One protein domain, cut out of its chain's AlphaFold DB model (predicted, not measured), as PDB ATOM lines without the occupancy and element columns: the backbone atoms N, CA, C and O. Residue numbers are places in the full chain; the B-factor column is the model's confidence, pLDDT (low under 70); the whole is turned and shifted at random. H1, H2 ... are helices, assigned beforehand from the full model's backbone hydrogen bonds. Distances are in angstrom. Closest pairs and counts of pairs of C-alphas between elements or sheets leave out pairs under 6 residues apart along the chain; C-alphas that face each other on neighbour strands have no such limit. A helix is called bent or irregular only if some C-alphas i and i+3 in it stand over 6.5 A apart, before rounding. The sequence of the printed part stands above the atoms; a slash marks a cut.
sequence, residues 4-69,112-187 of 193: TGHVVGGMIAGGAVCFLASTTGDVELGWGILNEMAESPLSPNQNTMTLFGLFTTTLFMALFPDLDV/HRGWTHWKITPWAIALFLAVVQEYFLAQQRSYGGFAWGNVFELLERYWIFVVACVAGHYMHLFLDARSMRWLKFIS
ATOM      1  N   THR A   4     442.152 329.131 435.352       87.44
ATOM      2  CA  THR A   4     442.737 330.447 435.643       87.44
ATOM      3  C   THR A   4     443.323 330.498 437.052       87.44
ATOM      4  O   THR A   4     444.412 331.030 437.235       87.44
ATOM      5  N   GLY A   5     442.642 329.896 438.032       88.38
ATOM      6  CA  GLY A   5     443.150 329.765 439.396       88.38
ATOM      7  C   GLY A   5     444.467 328.993 439.454       88.38
ATOM      8  O   GLY A   5     445.414 329.480 440.061       88.38
ATOM      9  N   HIS A   6     444.559 327.843 438.783       90.62
ATOM     10  CA  HIS A   6     445.775 327.015 438.785       90.62
ATOM     11  C   HIS A   6     446.957 327.709 438.097       90.62
ATOM     12  O   HIS A   6     448.071 327.674 438.614       90.62
ATOM     13  N   VAL A   7     446.715 328.407 436.980       92.44
ATOM     14  CA  VAL A   7     447.752 329.196 436.293       92.44
ATOM     15  C   VAL A   7     448.243 330.338 437.184       92.44
ATOM     16  O   VAL A   7     449.447 330.486 437.379       92.44
ATOM     17  N   VAL A   8     447.332 331.123 437.768       93.69
ATOM     18  CA  VAL A   8     447.698 332.230 438.671       93.69
ATOM     19  C   VAL A   8     448.419 331.714 439.913       93.69
ATOM     20  O   VAL A   8     449.441 332.275 440.298       93.69
ATOM     21  N   GLY A   9     447.946 330.614 440.498       92.44
ATOM     22  CA  GLY A   9     448.609 329.960 441.619       92.44
ATOM     23  C   GLY A   9     450.023 329.506 441.280       92.44
ATOM     24  O   GLY A   9     450.948 329.806 442.029       92.44
ATOM     25  N   GLY A  10     450.204 328.858 440.127       94.06
ATOM     26  CA  GLY A  10     451.515 328.444 439.632       94.06
ATOM     27  C   GLY A  10     452.466 329.619 439.402       94.06
ATOM     28  O   GLY A  10     453.633 329.527 439.771       94.06
ATOM     29  N   MET A  11     451.977 330.745 438.870       96.06
ATOM     30  CA  MET A  11     452.786 331.962 438.707       96.06
ATOM     31  C   MET A  11     453.219 332.555 440.055       96.06
ATOM     32  O   MET A  11     454.383 332.920 440.212       96.06
ATOM     33  N   ILE A  12     452.310 332.622 441.037       96.25
ATOM     34  CA  ILE A  12     452.624 333.113 442.390       96.25
ATOM     35  C   ILE A  12     453.647 332.194 443.067       96.25
ATOM     36  O   ILE A  12     454.652 332.676 443.589       96.25
ATOM     37  N   ALA A  13     453.424 330.877 443.022       96.25
ATOM     38  CA  ALA A  13     454.351 329.896 443.575       96.25
ATOM     39  C   ALA A  13     455.722 329.970 442.888       96.25
ATOM     40  O   ALA A  13     456.741 329.971 443.570       96.25
ATOM     41  N   GLY A  14     455.762 330.105 441.558       95.44
ATOM     42  CA  GLY A  14     457.008 330.246 440.802       95.44
ATOM     43  C   GLY A  14     457.788 331.497 441.197       95.44
ATOM     44  O   GLY A  14     458.991 331.420 441.431       95.44
ATOM     45  N   GLY A  15     457.104 332.635 441.352       94.19
ATOM     46  CA  GLY A  15     457.718 333.861 441.866       94.19
ATOM     47  C   GLY A  15     458.283 333.689 443.279       94.19
ATOM     48  O   GLY A  15     459.404 334.118 443.547       94.19
ATOM     49  N   ALA A  16     457.551 333.004 444.164       95.62
ATOM     50  CA  ALA A  16     458.007 332.714 445.523       95.62
ATOM     51  C   ALA A  16     459.236 331.788 445.549       95.62
ATOM     52  O   ALA A  16     460.151 332.021 446.335       95.62
ATOM     53  N   VAL A  17     459.296 330.778 444.674       96.00
ATOM     54  CA  VAL A  17     460.460 329.885 444.541       96.00
ATOM     55  C   VAL A  17     461.676 330.641 444.005       96.00
ATOM     56  O   VAL A  17     462.764 330.494 444.552       96.00
ATOM     57  N   CYS A  18     461.506 331.489 442.987       94.06
ATOM     58  CA  CYS A  18     462.587 332.339 442.482       94.06
ATOM     59  C   CYS A  18     463.103 333.311 443.553       94.06
ATOM     60  O   CYS A  18     464.309 333.512 443.680       94.06
ATOM     61  N   PHE A  19     462.200 333.891 444.349       92.44
ATOM     62  CA  PHE A  19     462.578 334.731 445.482       92.44
ATOM     63  C   PHE A  19     463.347 333.935 446.543       92.44
ATOM     64  O   PHE A  19     464.402 334.380 446.987       92.44
ATOM     65  N   LEU A  20     462.871 332.736 446.899       92.94
ATOM     66  CA  LEU A  20     463.557 331.847 447.837       92.94
ATOM     67  C   LEU A  20     464.975 331.514 447.357       92.94
ATOM     68  O   LEU A  20     465.914 331.717 448.120       92.94
ATOM     69  N   ALA A  21     465.124 331.100 446.094       91.88
ATOM     70  CA  ALA A  21     466.415 330.807 445.465       91.88
ATOM     71  C   ALA A  21     467.383 331.999 445.529       91.88
ATOM     72  O   ALA A  21     468.598 331.830 445.621       91.88
ATOM     73  N   SER A  22     466.838 333.218 445.513       89.94
ATOM     74  CA  SER A  22     467.639 334.417 445.700       89.94
ATOM     75  C   SER A  22     468.086 334.632 447.134       89.94
ATOM     76  O   SER A  22     469.250 334.945 447.379       89.94
ATOM     77  N   THR A  23     467.196 334.410 448.098       89.19
ATOM     78  CA  THR A  23     467.533 334.554 449.521       89.19
ATOM     79  C   THR A  23     468.518 333.503 450.027       89.19
ATOM     80  O   THR A  23     469.254 333.773 450.974       89.19
ATOM     81  N   THR A  24     468.557 332.322 449.408       88.56
ATOM     82  CA  THR A  24     469.496 331.244 449.750       88.56
ATOM     83  C   THR A  24     470.864 331.407 449.092       88.56
ATOM     84  O   THR A  24     471.792 330.684 449.444       88.56
ATOM     85  N   GLY A  25     471.016 332.379 448.185       83.50
ATOM     86  CA  GLY A  25     472.257 332.623 447.451       83.50
ATOM     87  C   GLY A  25     472.481 331.675 446.271       83.50
ATOM     88  O   GLY A  25     473.552 331.722 445.671       83.50
ATOM     89  N   ASP A  26     471.492 330.847 445.913       80.06
ATOM     90  CA  ASP A  26     471.576 329.960 444.746       80.06
ATOM     91  C   ASP A  26     471.517 330.752 443.433       80.06
ATOM     92  O   ASP A  26     472.104 330.336 442.434       80.06
ATOM     93  N   VAL A  27     470.808 331.893 443.417       84.06
ATOM     94  CA  VAL A  27     470.725 332.777 442.246       84.06
ATOM     95  C   VAL A  27     470.673 334.253 442.643       84.06
ATOM     96  O   VAL A  27     469.911 334.651 443.514       84.06
ATOM     97  N   GLU A  28     471.416 335.125 441.970       81.44
ATOM     98  CA  GLU A  28     471.250 336.569 442.180       81.44
ATOM     99  C   GLU A  28     469.976 337.060 441.494       81.44
ATOM    100  O   GLU A  28     469.772 336.785 440.316       81.44
ATOM    101  N   LEU A  29     469.125 337.804 442.204       76.81
ATOM    102  CA  LEU A  29     467.914 338.404 441.645       76.81
ATOM    103  C   LEU A  29     468.048 339.925 441.707       76.81
ATOM    104  O   LEU A  29     468.243 340.503 442.775       76.81
ATOM    105  N   GLY A  30     467.975 340.587 440.554       78.94
ATOM    106  CA  GLY A  30     468.183 342.029 440.486       78.94
ATOM    107  C   GLY A  30     467.990 342.621 439.097       78.94
ATOM    108  O   GLY A  30     467.708 341.921 438.125       78.94
ATOM    109  N   TRP A  31     468.174 343.941 439.011       75.88
ATOM    110  CA  TRP A  31     468.009 344.725 437.782       75.88
ATOM    111  C   TRP A  31     468.887 344.245 436.621       75.88
ATOM    112  O   TRP A  31     468.489 344.382 435.468       75.88
ATOM    113  N   GLY A  32     470.038 343.632 436.914       76.56
ATOM    114  CA  GLY A  32     470.924 343.054 435.902       76.56
ATOM    115  C   GLY A  32     470.242 341.997 435.030       76.56
ATOM    116  O   GLY A  32     470.418 342.025 433.820       76.56
ATOM    117  N   ILE A  33     469.389 341.145 435.610       79.50
ATOM    118  CA  ILE A  33     468.650 340.116 434.857       79.50
ATOM    119  C   ILE A  33     467.608 340.745 433.940       79.50
ATOM    120  O   ILE A  33     467.431 340.307 432.811       79.50
ATOM    121  N   LEU A  34     466.910 341.786 434.406       80.06
ATOM    122  CA  LEU A  34     465.913 342.468 433.580       80.06
ATOM    123  C   LEU A  34     466.567 343.145 432.374       80.06
ATOM    124  O   LEU A  34     466.045 343.047 431.266       80.06
ATOM    125  N   ASN A  35     467.726 343.774 432.581       82.75
ATOM    126  CA  ASN A  35     468.501 344.371 431.497       82.75
ATOM    127  C   ASN A  35     469.026 343.303 430.534       82.75
ATOM    128  O   ASN A  35     468.881 343.443 429.327       82.75
ATOM    129  N   GLU A  36     469.544 342.193 431.049       83.12
ATOM    130  CA  GLU A  36     470.013 341.071 430.235       83.12
ATOM    131  C   GLU A  36     468.890 340.427 429.410       83.12
ATOM    132  O   GLU A  36     469.077 340.125 428.233       83.12
ATOM    133  N   MET A  37     467.704 340.241 429.995       81.69
ATOM    134  CA  MET A  37     466.533 339.737 429.273       81.69
ATOM    135  C   MET A  37     466.059 340.717 428.194       81.69
ATOM    136  O   MET A  37     465.531 340.282 427.172       81.69
ATOM    137  N   ALA A  38     466.237 342.023 428.407       84.31
ATOM    138  CA  ALA A  38     465.891 343.044 427.424       84.31
ATOM    139  C   ALA A  38     466.916 343.125 426.279       84.31
ATOM    140  O   ALA A  38     466.531 343.254 425.118       84.31
ATOM    141  N   GLU A  39     468.207 343.041 426.597       85.94
ATOM    142  CA  GLU A  39     469.303 343.242 425.641       85.94
ATOM    143  C   GLU A  39     469.686 341.961 424.893       85.94
ATOM    144  O   GLU A  39     470.015 341.997 423.707       85.94
ATOM    145  N   SER A  40     469.618 340.814 425.565       82.31
ATOM    146  CA  SER A  40     470.108 339.532 425.058       82.31
ATOM    147  C   SER A  40     469.161 338.362 425.370       82.31
ATOM    148  O   SER A  40     469.584 337.348 425.931       82.31
ATOM    149  N   PRO A  41     467.878 338.432 424.958       79.69
ATOM    150  CA  PRO A  41     466.864 337.431 425.312       79.69
ATOM    151  C   PRO A  41     467.173 336.013 424.810       79.69
ATOM    152  O   PRO A  41     466.650 335.040 425.347       79.69
ATOM    153  N   LEU A  42     467.999 335.883 423.766       83.00
ATOM    154  CA  LEU A  42     468.350 334.597 423.153       83.00
ATOM    155  C   LEU A  42     469.661 333.999 423.684       83.00
ATOM    156  O   LEU A  42     469.998 332.873 423.318       83.00
ATOM    157  N   SER A  43     470.391 334.716 424.538       82.50
ATOM    158  CA  SER A  43     471.636 334.241 425.150       82.50
ATOM    159  C   SER A  43     471.649 334.522 426.655       82.50
ATOM    160  O   SER A  43     472.507 335.277 427.122       82.50
ATOM    161  N   PRO A  44     470.693 333.951 427.412       84.75
ATOM    162  CA  PRO A  44     470.634 334.140 428.852       84.75
ATOM    163  C   PRO A  44     471.858 333.514 429.529       84.75
ATOM    164  O   PRO A  44     472.326 332.438 429.146       84.75
ATOM    165  N   ASN A  45     472.359 334.176 430.562       86.75
ATOM    166  CA  ASN A  45     473.372 333.645 431.453       86.75
ATOM    167  C   ASN A  45     472.790 332.538 432.348       86.75
ATOM    168  O   ASN A  45     471.585 332.269 432.381       86.75
ATOM    169  N   GLN A  46     473.668 331.912 433.130       86.12
ATOM    170  CA  GLN A  46     473.294 330.809 434.008       86.12
ATOM    171  C   GLN A  46     472.229 331.198 435.051       86.12
ATOM    172  O   GLN A  46     471.350 330.385 435.342       86.12
ATOM    173  N   ASN A  47     472.265 332.421 435.586       87.06
ATOM    174  CA  ASN A  47     471.299 332.893 436.586       87.06
ATOM    175  C   ASN A  47     469.904 333.034 435.973       87.06
ATOM    176  O   ASN A  47     468.936 332.476 436.493       87.06
ATOM    177  N   THR A  48     469.808 333.698 434.822       87.75
ATOM    178  CA  THR A  48     468.567 333.868 434.062       87.75
ATOM    179  C   THR A  48     467.995 332.519 433.636       87.75
ATOM    180  O   THR A  48     466.800 332.271 433.818       87.75
ATOM    181  N   MET A  49     468.839 331.603 433.145       89.38
ATOM    182  CA  MET A  49     468.422 330.236 432.812       89.38
ATOM    183  C   MET A  49     467.895 329.482 434.036       89.38
ATOM    184  O   MET A  49     466.879 328.793 433.938       89.38
ATOM    185  N   THR A  50     468.547 329.632 435.191       91.00
ATOM    186  CA  THR A  50     468.135 328.964 436.431       91.00
ATOM    187  C   THR A  50     466.798 329.512 436.926       91.00
ATOM    188  O   THR A  50     465.884 328.727 437.157       91.00
ATOM    189  N   LEU A  51     466.618 330.837 436.997       92.25
ATOM    190  CA  LEU A  51     465.343 331.452 437.398       92.25
ATOM    191  C   LEU A  51     464.203 331.075 436.457       92.25
ATOM    192  O   LEU A  51     463.116 330.710 436.906       92.25
ATOM    193  N   PHE A  52     464.454 331.125 435.148       91.94
ATOM    194  CA  PHE A  52     463.471 330.703 434.163       91.94
ATOM    195  C   PHE A  52     463.118 329.219 434.331       91.94
ATOM    196  O   PHE A  52     461.941 328.857 434.316       91.94
ATOM    197  N   GLY A  53     464.116 328.361 434.561       93.62
ATOM    198  CA  GLY A  53     463.930 326.941 434.847       93.62
ATOM    199  C   GLY A  53     463.095 326.690 436.104       93.62
ATOM    200  O   GLY A  53     462.160 325.889 436.066       93.62
ATOM    201  N   LEU A  54     463.369 327.400 437.199       95.50
ATOM    202  CA  LEU A  54     462.615 327.290 438.451       95.50
ATOM    203  C   LEU A  54     461.164 327.737 438.281       95.50
ATOM    204  O   LEU A  54     460.238 327.017 438.671       95.50
ATOM    205  N   PHE A  55     460.957 328.893 437.651       95.56
ATOM    206  CA  PHE A  55     459.625 329.432 437.405       95.56
ATOM    207  C   PHE A  55     458.795 328.492 436.525       95.56
ATOM    208  O   PHE A  55     457.672 328.129 436.880       95.56
ATOM    209  N   THR A  56     459.357 328.054 435.396       94.56
ATOM    210  CA  THR A  56     458.663 327.169 434.450       94.56
ATOM    211  C   THR A  56     458.411 325.783 435.028       94.56
ATOM    212  O   THR A  56     457.322 325.252 434.823       94.56
ATOM    213  N   THR A  57     459.344 325.225 435.808       95.94
ATOM    214  CA  THR A  57     459.143 323.950 436.520       95.94
ATOM    215  C   THR A  57     457.998 324.057 437.520       95.94
ATOM    216  O   THR A  57     457.117 323.198 437.546       95.94
ATOM    217  N   THR A  58     457.969 325.135 438.307       97.25
ATOM    218  CA  THR A  58     456.907 325.368 439.296       97.25
ATOM    219  C   THR A  58     455.548 325.525 438.617       97.25
ATOM    220  O   THR A  58     454.577 324.874 439.001       97.25
ATOM    221  N   LEU A  59     455.477 326.343 437.563       95.62
ATOM    222  CA  LEU A  59     454.250 326.540 436.794       95.62
ATOM    223  C   LEU A  59     453.782 325.237 436.136       95.62
ATOM    224  O   LEU A  59     452.599 324.912 436.193       95.62
ATOM    225  N   PHE A  60     454.702 324.472 435.548       94.38
ATOM    226  CA  PHE A  60     454.388 323.174 434.964       94.38
ATOM    227  C   PHE A  60     453.817 322.223 436.014       94.38
ATOM    228  O   PHE A  60     452.762 321.641 435.782       94.38
ATOM    229  N   MET A  61     454.442 322.113 437.189       95.06
ATOM    230  CA  MET A  61     453.953 321.229 438.251       95.06
ATOM    231  C   MET A  61     452.625 321.683 438.861       95.06
ATOM    232  O   MET A  61     451.856 320.838 439.311       95.06
ATOM    233  N   ALA A  62     452.299 322.976 438.806       94.19
ATOM    234  CA  ALA A  62     450.971 323.478 439.170       94.19
ATOM    235  C   ALA A  62     449.872 323.098 438.159       94.19
ATOM    236  O   ALA A  62     448.692 323.035 438.503       94.19
ATOM    237  N   LEU A  63     450.245 322.834 436.907       92.44
ATOM    238  CA  LEU A  63     449.326 322.411 435.845       92.44
ATOM    239  C   LEU A  63     449.389 320.905 435.573       92.44
ATOM    240  O   LEU A  63     448.520 320.374 434.888       92.44
ATOM    241  N   PHE A  64     450.402 320.216 436.097       91.94
ATOM    242  CA  PHE A  64     450.647 318.801 435.847       91.94
ATOM    243  C   PHE A  64     449.458 317.910 436.231       91.94
ATOM    244  O   PHE A  64     449.098 317.046 435.426       91.94
ATOM    245  N   PRO A  65     448.783 318.110 437.381       89.62
ATOM    246  CA  PRO A  65     447.635 317.279 437.708       89.62
ATOM    247  C   PRO A  65     446.459 317.472 436.754       89.62
ATOM    248  O   PRO A  65     445.760 316.508 436.492       89.62
ATOM    249  N   ASP A  66     446.314 318.641 436.119       88.75
ATOM    250  CA  ASP A  66     445.270 318.891 435.115       88.75
ATOM    251  C   ASP A  66     445.481 318.125 433.793       88.75
ATOM    252  O   ASP A  66     444.635 318.211 432.896       88.75
ATOM    253  N   LEU A  67     446.608 317.421 433.621       88.56
ATOM    254  CA  LEU A  67     446.896 316.625 432.423       88.56
ATOM    255  C   LEU A  67     446.138 315.286 432.399       88.56
ATOM    256  O   LEU A  67     445.993 314.704 431.319       88.56
ATOM    257  N   ASP A  68     445.645 314.808 433.546       85.19
ATOM    258  CA  ASP A  68     444.891 313.547 433.655       85.19
ATOM    259  C   ASP A  68     443.403 313.686 433.264       85.19
ATOM    260  O   ASP A  68     442.728 312.701 432.963       85.19
ATOM    261  N   VAL A  69     442.895 314.920 433.201       83.19
ATOM    262  CA  VAL A  69     441.506 315.264 432.870       83.19
ATOM    263  C   VAL A  69     441.428 316.144 431.625       83.19
ATOM    264  O   VAL A  69     442.372 316.839 431.254       83.19
ATOM    265  N   HIS A 112     440.048 309.066 436.266       61.97
ATOM    266  CA  HIS A 112     439.554 309.675 437.514       61.97
ATOM    267  C   HIS A 112     440.657 310.057 438.518       61.97
ATOM    268  O   HIS A 112     441.138 309.198 439.246       61.97
ATOM    269  N   ARG A 113     441.022 311.357 438.562       68.94
ATOM    270  CA  ARG A 113     441.925 312.005 439.550       68.94
ATOM    271  C   ARG A 113     442.974 311.051 440.113       68.94
ATOM    272  O   ARG A 113     442.900 310.619 441.265       68.94
ATOM    273  N   GLY A 114     443.890 310.662 439.236       77.31
ATOM    274  CA  GLY A 114     444.762 309.525 439.471       77.31
ATOM    275  C   GLY A 114     445.938 309.850 440.382       77.31
ATOM    276  O   GLY A 114     445.916 310.758 441.214       77.31
ATOM    277  N   TRP A 115     447.026 309.113 440.172       85.94
ATOM    278  CA  TRP A 115     448.287 309.326 440.878       85.94
ATOM    279  C   TRP A 115     448.779 310.777 440.783       85.94
ATOM    280  O   TRP A 115     449.415 311.267 441.706       85.94
ATOM    281  N   THR A 116     448.429 311.514 439.727       86.62
ATOM    282  CA  THR A 116     448.796 312.925 439.554       86.62
ATOM    283  C   THR A 116     448.301 313.834 440.685       86.62
ATOM    284  O   THR A 116     448.915 314.869 440.918       86.62
ATOM    285  N   HIS A 117     447.265 313.441 441.432       87.50
ATOM    286  CA  HIS A 117     446.726 314.187 442.575       87.50
ATOM    287  C   HIS A 117     447.248 313.683 443.935       87.50
ATOM    288  O   HIS A 117     446.868 314.204 444.986       87.50
ATOM    289  N   TRP A 118     448.121 312.670 443.965       88.69
ATOM    290  CA  TRP A 118     448.696 312.198 445.223       88.69
ATOM    291  C   TRP A 118     449.734 313.183 445.763       88.69
ATOM    292  O   TRP A 118     450.549 313.735 445.032       88.69
ATOM    293  N   LYS A 119     449.776 313.339 447.087       87.69
ATOM    294  CA  LYS A 119     450.737 314.233 447.761       87.69
ATOM    295  C   LYS A 119     452.189 313.775 447.616       87.69
ATOM    296  O   LYS A 119     453.105 314.577 447.717       87.69
ATOM    297  N   ILE A 120     452.412 312.483 447.375       90.81
ATOM    298  CA  ILE A 120     453.757 311.937 447.155       90.81
ATOM    299  C   ILE A 120     454.265 312.179 445.726       90.81
ATOM    300  O   ILE A 120     455.461 312.088 445.472       90.81
ATOM    301  N   THR A 121     453.378 312.522 444.793       91.50
ATOM    302  CA  THR A 121     453.691 312.656 443.368       91.50
ATOM    303  C   THR A 121     454.818 313.619 443.034       91.50
ATOM    304  O   THR A 121     455.699 313.203 442.284       91.50
ATOM    305  N   PRO A 122     454.895 314.848 443.576       94.12
ATOM    306  CA  PRO A 122     456.007 315.732 443.241       94.12
ATOM    307  C   PRO A 122     457.357 315.161 443.691       94.12
ATOM    308  O   PRO A 122     458.342 315.280 442.970       94.12
ATOM    309  N   TRP A 123     457.400 314.470 444.832       95.00
ATOM    310  CA  TRP A 123     458.609 313.800 445.317       95.00
ATOM    311  C   TRP A 123     458.987 312.605 444.445       95.00
ATOM    312  O   TRP A 123     460.157 312.427 444.113       95.00
ATOM    313  N   ALA A 124     457.996 311.811 444.034       94.06
ATOM    314  CA  ALA A 124     458.202 310.692 443.123       94.06
ATOM    315  C   ALA A 124     458.718 311.167 441.756       94.06
ATOM    316  O   ALA A 124     459.634 310.556 441.212       94.06
ATOM    317  N   ILE A 125     458.186 312.276 441.228       93.12
ATOM    318  CA  ILE A 125     458.658 312.875 439.974       93.12
ATOM    319  C   ILE A 125     460.086 313.408 440.130       93.12
ATOM    320  O   ILE A 125     460.926 313.113 439.285       93.12
ATOM    321  N   ALA A 126     460.391 314.136 441.207       94.69
ATOM    322  CA  ALA A 126     461.743 314.636 441.460       94.69
ATOM    323  C   ALA A 126     462.769 313.492 441.555       94.69
ATOM    324  O   ALA A 126     463.814 313.538 440.903       94.69
ATOM    325  N   LEU A 127     462.440 312.426 442.296       96.06
ATOM    326  CA  LEU A 127     463.273 311.228 442.391       96.06
ATOM    327  C   LEU A 127     463.431 310.540 441.029       96.06
ATOM    328  O   LEU A 127     464.543 310.174 440.656       96.06
ATOM    329  N   PHE A 128     462.341 310.383 440.276       93.25
ATOM    330  CA  PHE A 128     462.376 309.788 438.941       93.25
ATOM    331  C   PHE A 128     463.297 310.570 437.998       93.25
ATOM    332  O   PHE A 128     464.142 309.969 437.339       93.25
ATOM    333  N   LEU A 129     463.194 311.902 437.974       92.69
ATOM    334  CA  LEU A 129     464.062 312.752 437.157       92.69
ATOM    335  C   LEU A 129     465.536 312.628 437.567       92.69
ATOM    336  O   LEU A 129     466.395 312.528 436.691       92.69
ATOM    337  N   ALA A 130     465.837 312.555 438.867       95.00
ATOM    338  CA  ALA A 130     467.201 312.336 439.352       95.00
ATOM    339  C   ALA A 130     467.756 310.956 438.945       95.00
ATOM    340  O   ALA A 130     468.906 310.857 438.518       95.00
ATOM    341  N   VAL A 131     466.937 309.898 439.008       94.44
ATOM    342  CA  VAL A 131     467.311 308.546 438.554       94.44
ATOM    343  C   VAL A 131     467.569 308.517 437.048       94.44
ATOM    344  O   VAL A 131     468.571 307.950 436.613       94.44
ATOM    345  N   VAL A 132     466.700 309.142 436.247       91.12
ATOM    346  CA  VAL A 132     466.874 309.235 434.788       91.12
ATOM    347  C   VAL A 132     468.149 310.007 434.446       91.12
ATOM    348  O   VAL A 132     468.925 309.565 433.600       91.12
ATOM    349  N   GLN A 133     468.408 311.123 435.130       91.75
ATOM    350  CA  GLN A 133     469.628 311.904 434.932       91.75
ATOM    351  C   GLN A 133     470.881 311.090 435.280       91.75
ATOM    352  O   GLN A 133     471.830 311.064 434.497       91.75
ATOM    353  N   GLU A 134     470.885 310.396 436.420       94.19
ATOM    354  CA  GLU A 134     472.009 309.541 436.808       94.19
ATOM    355  C   GLU A 134     472.218 308.390 435.825       94.19
ATOM    356  O   GLU A 134     473.358 308.072 435.497       94.19
ATOM    357  N   TYR A 135     471.142 307.793 435.306       91.06
ATOM    358  CA  TYR A 135     471.241 306.768 434.273       91.06
ATOM    359  C   TYR A 135     472.000 307.287 433.047       91.06
ATOM    360  O   TYR A 135     472.949 306.646 432.600       91.06
ATOM    361  N   PHE A 136     471.649 308.471 432.539       89.75
ATOM    362  CA  PHE A 136     472.345 309.062 431.395       89.75
ATOM    363  C   PHE A 136     473.797 309.433 431.696       89.75
ATOM    364  O   PHE A 136     474.672 309.184 430.867       89.75
ATOM    365  N   LEU A 137     474.067 310.001 432.873       91.12
ATOM    366  CA  LEU A 137     475.433 310.333 433.277       91.12
ATOM    367  C   LEU A 137     476.288 309.073 433.423       91.12
ATOM    368  O   LEU A 137     477.427 309.060 432.964       91.12
ATOM    369  N   ALA A 138     475.741 307.996 433.987       91.81
ATOM    370  CA  ALA A 138     476.441 306.726 434.141       91.81
ATOM    371  C   ALA A 138     476.850 306.110 432.796       91.81
ATOM    372  O   ALA A 138     477.940 305.557 432.704       91.81
ATOM    373  N   GLN A 139     476.033 306.262 431.748       87.81
ATOM    374  CA  GLN A 139     476.382 305.798 430.396       87.81
ATOM    375  C   GLN A 139     477.566 306.567 429.783       87.81
ATOM    376  O   GLN A 139     478.251 306.050 428.907       87.81
ATOM    377  N   GLN A 140     477.815 307.803 430.226       87.75
ATOM    378  CA  GLN A 140     478.915 308.638 429.733       87.75
ATOM    379  C   GLN A 140     480.208 308.467 430.542       87.75
ATOM    380  O   GLN A 140     481.273 308.904 430.103       87.75
ATOM    381  N   ARG A 141     480.140 307.853 431.729       87.88
ATOM    382  CA  ARG A 141     481.313 307.640 432.581       87.88
ATOM    383  C   ARG A 141     482.144 306.476 432.057       87.88
ATOM    384  O   ARG A 141     481.636 305.396 431.785       87.88
ATOM    385  N   SER A 142     483.458 306.681 431.981       82.88
ATOM    386  CA  SER A 142     484.398 305.613 431.614       82.88
ATOM    387  C   SER A 142     484.573 304.569 432.725       82.88
ATOM    388  O   SER A 142     484.920 303.429 432.438       82.88
ATOM    389  N   TYR A 143     484.340 304.956 433.985       77.31
ATOM    390  CA  TYR A 143     484.465 304.100 435.164       77.31
ATOM    391  C   TYR A 143     483.365 304.427 436.178       77.31
ATOM    392  O   TYR A 143     483.057 305.597 436.398       77.31
ATOM    393  N   GLY A 144     482.819 303.394 436.824       75.38
ATOM    394  CA  GLY A 144     481.686 303.523 437.745       75.38
ATOM    395  C   GLY A 144     480.352 303.561 436.997       75.38
ATOM    396  O   GLY A 144     480.111 304.438 436.173       75.38
ATOM    397  N   GLY A 145     479.496 302.572 437.265       89.69
ATOM    398  CA  GLY A 145     478.153 302.497 436.691       89.69
ATOM    399  C   GLY A 145     477.143 303.360 437.448       89.69
ATOM    400  O   GLY A 145     477.503 304.238 438.229       89.69
ATOM    401  N   PHE A 146     475.862 303.069 437.232       94.06
ATOM    402  CA  PHE A 146     474.768 303.675 437.986       94.06
ATOM    403  C   PHE A 146     474.954 303.457 439.494       94.06
ATOM    404  O   PHE A 146     475.156 302.320 439.934       94.06
ATOM    405  N   ALA A 147     474.835 304.523 440.287       94.88
ATOM    406  CA  ALA A 147     474.912 304.436 441.741       94.88
ATOM    407  C   ALA A 147     473.845 305.296 442.429       94.88
ATOM    408  O   ALA A 147     473.686 306.477 442.135       94.88
ATOM    409  N   TRP A 148     473.172 304.724 443.431       95.19
ATOM    410  CA  TRP A 148     472.166 305.437 444.228       95.19
ATOM    411  C   TRP A 148     472.737 306.628 445.005       95.19
ATOM    412  O   TRP A 148     472.037 307.617 445.185       95.19
ATOM    413  N   GLY A 149     474.009 306.571 445.413       95.94
ATOM    414  CA  GLY A 149     474.684 307.709 446.047       95.94
ATOM    415  C   GLY A 149     474.666 308.961 445.164       95.94
ATOM    416  O   GLY A 149     474.324 310.037 445.644       95.94
ATOM    417  N   ASN A 150     474.904 308.799 443.858       95.06
ATOM    418  CA  ASN A 150     474.876 309.902 442.896       95.06
ATOM    419  C   ASN A 150     473.460 310.459 442.701       95.06
ATOM    420  O   ASN A 150     473.296 311.653 442.481       95.06
ATOM    421  N   VAL A 151     472.422 309.618 442.802       96.56
ATOM    422  CA  VAL A 151     471.022 310.077 442.743       96.56
ATOM    423  C   VAL A 151     470.726 311.030 443.900       96.56
ATOM    424  O   VAL A 151     470.139 312.089 443.685       96.56
ATOM    425  N   PHE A 152     471.154 310.686 445.118       96.44
ATOM    426  CA  PHE A 152     470.975 311.560 446.278       96.44
ATOM    427  C   PHE A 152     471.818 312.834 446.173       96.44
ATOM    428  O   PHE A 152     471.304 313.908 446.468       96.44
ATOM    429  N   GLU A 153     473.049 312.741 445.663       95.38
ATOM    430  CA  GLU A 153     473.883 313.918 445.397       95.38
ATOM    431  C   GLU A 153     473.242 314.850 444.356       95.38
ATOM    432  O   GLU A 153     473.274 316.068 444.512       95.38
ATOM    433  N   LEU A 154     472.613 314.308 443.307       95.62
ATOM    434  CA  LEU A 154     471.866 315.106 442.331       95.62
ATOM    435  C   LEU A 154     470.663 315.800 442.976       95.62
ATOM    436  O   LEU A 154     470.426 316.974 442.703       95.62
ATOM    437  N   LEU A 155     469.912 315.105 443.834       96.06
ATOM    438  CA  LEU A 155     468.785 315.708 444.551       96.06
ATOM    439  C   LEU A 155     469.237 316.827 445.495       96.06
ATOM    440  O   LEU A 155     468.558 317.846 445.580       96.06
ATOM    441  N   GLU A 156     470.375 316.660 446.168       95.19
ATOM    442  CA  GLU A 156     470.970 317.689 447.023       95.19
ATOM    443  C   GLU A 156     471.486 318.873 446.194       95.19
ATOM    444  O   GLU A 156     471.169 320.027 446.478       95.19
ATOM    445  N   ARG A 157     472.207 318.599 445.104       93.38
ATOM    446  CA  ARG A 157     472.742 319.627 444.202       93.38
ATOM    447  C   ARG A 157     471.643 320.456 443.540       93.38
ATOM    448  O   ARG A 157     471.808 321.657 443.359       93.38
ATOM    449  N   TYR A 158     470.532 319.823 443.172       93.50
ATOM    450  CA  TYR A 158     469.388 320.465 442.523       93.50
ATOM    451  C   TYR A 158     468.193 320.619 443.475       93.50
ATOM    452  O   TYR A 158     467.042 320.639 443.029       93.50
ATOM    453  N   TRP A 159     468.442 320.759 444.781       94.75
ATOM    454  CA  TRP A 159     467.390 320.809 445.801       94.75
ATOM    455  C   TRP A 159     466.356 321.914 445.533       94.75
ATOM    456  O   TRP A 159     465.160 321.715 445.744       94.75
ATOM    457  N   ILE A 160     466.783 323.056 444.987       94.88
ATOM    458  CA  ILE A 160     465.888 324.171 444.669       94.88
ATOM    459  C   ILE A 160     464.909 323.830 443.528       94.88
ATOM    460  O   ILE A 160     463.763 324.280 443.534       94.88
ATOM    461  N   PHE A 161     465.293 322.944 442.599       95.44
ATOM    462  CA  PHE A 161     464.376 322.387 441.596       95.44
ATOM    463  C   PHE A 161     463.419 321.352 442.199       95.44
ATOM    464  O   PHE A 161     462.270 321.258 441.765       95.44
ATOM    465  N   VAL A 162     463.845 320.615 443.231       96.56
ATOM    466  CA  VAL A 162     462.934 319.758 444.009       96.56
ATOM    467  C   VAL A 162     461.876 320.625 444.696       96.56
ATOM    468  O   VAL A 162     460.684 320.326 444.607       96.56
ATOM    469  N   VAL A 163     462.281 321.749 445.294       96.50
ATOM    470  CA  VAL A 163     461.353 322.727 445.884       96.50
ATOM    471  C   VAL A 163     460.414 323.309 444.833       96.50
ATOM    472  O   VAL A 163     459.212 323.338 445.077       96.50
ATOM    473  N   ALA A 164     460.915 323.700 443.658       97.00
ATOM    474  CA  ALA A 164     460.082 324.162 442.544       97.00
ATOM    475  C   ALA A 164     458.999 323.133 442.177       97.00
ATOM    476  O   ALA A 164     457.817 323.464 442.045       97.00
ATOM    477  N   CYS A 165     459.397 321.862 442.076       96.19
ATOM    478  CA  CYS A 165     458.498 320.765 441.749       96.19
ATOM    479  C   CYS A 165     457.400 320.577 442.808       96.19
ATOM    480  O   CYS A 165     456.213 320.482 442.481       96.19
ATOM    481  N   VAL A 166     457.789 320.553 444.084       96.50
ATOM    482  CA  VAL A 166     456.875 320.365 445.218       96.50
ATOM    483  C   VAL A 166     455.952 321.565 445.397       96.50
ATOM    484  O   VAL A 166     454.745 321.381 445.540       96.50
ATOM    485  N   ALA A 167     456.483 322.785 445.343       96.69
ATOM    486  CA  ALA A 167     455.716 324.010 445.533       96.69
ATOM    487  C   ALA A 167     454.629 324.166 444.462       96.69
ATOM    488  O   ALA A 167     453.481 324.459 444.794       96.69
ATOM    489  N   GLY A 168     454.968 323.913 443.194       95.88
ATOM    490  CA  GLY A 168     454.008 323.975 442.093       95.88
ATOM    491  C   GLY A 168     452.871 322.975 442.274       95.88
ATOM    492  O   GLY A 168     451.697 323.346 442.272       95.88
ATOM    493  N   HIS A 169     453.221 321.710 442.509       95.06
ATOM    494  CA  HIS A 169     452.238 320.640 442.681       95.06
ATOM    495  C   HIS A 169     451.355 320.839 443.918       95.06
ATOM    496  O   HIS A 169     450.136 320.703 443.852       95.06
ATOM    497  N   TYR A 170     451.929 321.236 445.051       94.12
ATOM    498  CA  TYR A 170     451.138 321.497 446.254       94.12
ATOM    499  C   TYR A 170     450.243 322.723 446.103       94.12
ATOM    500  O   TYR A 170     449.134 322.716 446.637       94.12
ATOM    501  N   MET A 171     450.665 323.738 445.342       94.00
ATOM    502  CA  MET A 171     449.801 324.871 445.012       94.00
ATOM    503  C   MET A 171     448.580 324.423 444.202       94.00
ATOM    504  O   MET A 171     447.472 324.885 444.470       94.00
ATOM    505  N   HIS A 172     448.756 323.475 443.276       91.75
ATOM    506  CA  HIS A 172     447.631 322.835 442.597       91.75
ATOM    507  C   HIS A 172     446.677 322.172 443.599       91.75
ATOM    508  O   HIS A 172     445.497 322.515 443.648       91.75
ATOM    509  N   LEU A 173     447.187 321.258 444.435       90.12
ATOM    510  CA  LEU A 173     446.362 320.523 445.406       90.12
ATOM    511  C   LEU A 173     445.637 321.459 446.379       90.12
ATOM    512  O   LEU A 173     444.499 321.199 446.767       90.12
ATOM    513  N   PHE A 174     446.293 322.549 446.775       89.00
ATOM    514  CA  PHE A 174     445.720 323.564 447.647       89.00
ATOM    515  C   PHE A 174     444.540 324.288 446.991       89.00
ATOM    516  O   PHE A 174     443.497 324.452 447.623       89.00
ATOM    517  N   LEU A 175     444.678 324.691 445.725       88.12
ATOM    518  CA  LEU A 175     443.618 325.379 444.982       88.12
ATOM    519  C   LEU A 175     442.462 324.458 444.583       88.12
ATOM    520  O   LEU A 175     441.330 324.922 444.429       88.12
ATOM    521  N   ASP A 176     442.740 323.168 444.430       83.94
ATOM    522  CA  ASP A 176     441.747 322.157 444.086       83.94
ATOM    523  C   ASP A 176     440.986 321.611 445.319       83.94
ATOM    524  O   ASP A 176     439.904 321.025 445.201       83.94
ATOM    525  N   ALA A 177     441.487 321.857 446.536       77.19
ATOM    526  CA  ALA A 177     440.853 321.419 447.776       77.19
ATOM    527  C   ALA A 177     439.500 322.122 448.024       77.19
ATOM    528  O   ALA A 177     439.415 323.252 448.500       77.19
ATOM    529  N   ARG A 178     438.400 321.395 447.793       57.84
ATOM    530  CA  ARG A 178     437.011 321.872 447.981       57.84
ATOM    531  C   ARG A 178     436.603 322.148 449.442       57.84
ATOM    532  O   ARG A 178     435.554 322.742 449.675       57.84
ATOM    533  N   SER A 179     437.374 321.695 450.435       46.50
ATOM    534  CA  SER A 179     437.098 321.895 451.867       46.50
ATOM    535  C   SER A 179     438.400 321.930 452.669       46.50
ATOM    536  O   SER A 179     439.065 320.909 452.837       46.50
ATOM    537  N   MET A 180     438.750 323.103 453.203       49.50
ATOM    538  CA  MET A 180     439.880 323.273 454.119       49.50
ATOM    539  C   MET A 180     439.553 322.678 455.496       49.50
ATOM    540  O   MET A 180     439.225 323.388 456.444       49.50
ATOM    541  N   ARG A 181     439.644 321.353 455.635       47.69
ATOM    542  CA  ARG A 181     439.884 320.722 456.940       47.69
ATOM    543  C   ARG A 181     441.323 320.241 456.941       47.69
ATOM    544  O   ARG A 181     441.630 319.223 456.333       47.69
ATOM    545  N   TRP A 182     442.189 320.974 457.632       46.56
ATOM    546  CA  TRP A 182     443.633 320.720 457.750       46.56
ATOM    547  C   TRP A 182     443.972 319.251 458.099       46.56
ATOM    548  O   TRP A 182     444.951 318.700 457.614       46.56
ATOM    549  N   LEU A 183     443.094 318.563 458.840       46.41
ATOM    550  CA  LEU A 183     443.212 317.131 459.165       46.41
ATOM    551  C   LEU A 183     442.930 316.187 457.975       46.41
ATOM    552  O   LEU A 183     443.559 315.138 457.861       46.41
ATOM    553  N   LYS A 184     442.041 316.559 457.043       47.88
ATOM    554  CA  LYS A 184     441.811 315.819 455.783       47.88
ATOM    555  C   LYS A 184     442.900 316.077 454.741       47.88
ATOM    556  O   LYS A 184     443.123 315.240 453.878       47.88
ATOM    557  N   PHE A 185     443.630 317.187 454.860       49.41
ATOM    558  CA  PHE A 185     444.807 317.462 454.031       49.41
ATOM    559  C   PHE A 185     445.978 316.508 454.325       49.41
ATOM    560  O   PHE A 185     446.879 316.392 453.506       49.41
ATOM    561  N   ILE A 186     445.962 315.747 455.428       51.28
ATOM    562  CA  ILE A 186     446.979 314.721 455.737       51.28
ATOM    563  C   ILE A 186     446.549 313.332 455.223       51.28
ATOM    564  O   ILE A 186     447.373 312.593 454.695       51.28
ATOM    565  N   SER A 187     445.250 313.022 455.229       51.28
ATOM    566  CA  SER A 187     444.691 311.753 454.726       51.28
ATOM    567  C   SER A 187     444.693 311.677 453.189       51.28
ATOM    568  O   SER A 187     444.228 312.602 452.522       51.28
TER     569      SER A 187
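What this domain is: This is residues 4 to 69 and 112 to 187 of the 193 residues of an uncharacterized protein of marine metagenome (UniProt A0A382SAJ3). Three long helices, H1, H3 and H6, lie side by side as a bundle. H4 packs on H6 with its residues 122 to 126 alone, at residues 162 to 169 of H6, and H5 packs on residues 126 to 134 of H4 at a steep tilt; short H2 lies off the bundle, near residues 47 to 48 of H3. The printed part has 142 residues with six named helices in the order H1 to H6, no named strand, and is all helix. It is only just compact, close to loose, with a radius of gyration of the C-alphas of 17.2 A and spans of 49 by 43 by 27 A.

Where its parts are: H1, residues 4 to 23, begins at C-alpha 4 (442.737, 330.447, 435.643) and is 28.7 A long. H2 is residues 31 to 39. H3, residues 46 to 67, 30.0 A, has a kink of 33 degrees near residue 61 and is irregular: C-alphas 62 and 65 are 7.2 A apart. H4 is residues 121 to 140, 29.0 A; H5, residues 148 to 157. H6, residues 159 to 176, 25.7 A, ends at C-alpha 176 (441.747, 322.157, 444.086).

How they stand to each other: H1 touches H3, closest C-alphas Gly 14 and Phe 55 at 4.4 A, at a shallow tilt of 32 degrees, opposite ways. H6 touches H3, closest C-alphas Ala 62 and Gly 168 at 4.2 A. H4, with residues 122 to 126 alone, touches H6, closest C-alphas Pro 122 and Val 166 at 5.1 A. Every O i to N i+4 pair is within hydrogen-bond range in H1, H2, H4, H5 and H6; in H3, 15 of 18.

The domain as a whole: Residues 70 to 111 are cut out, and C-alphas 69 and 112 are 7.5 A apart. Residues 112 to 113 and 178 to 187 are under pLDDT 70.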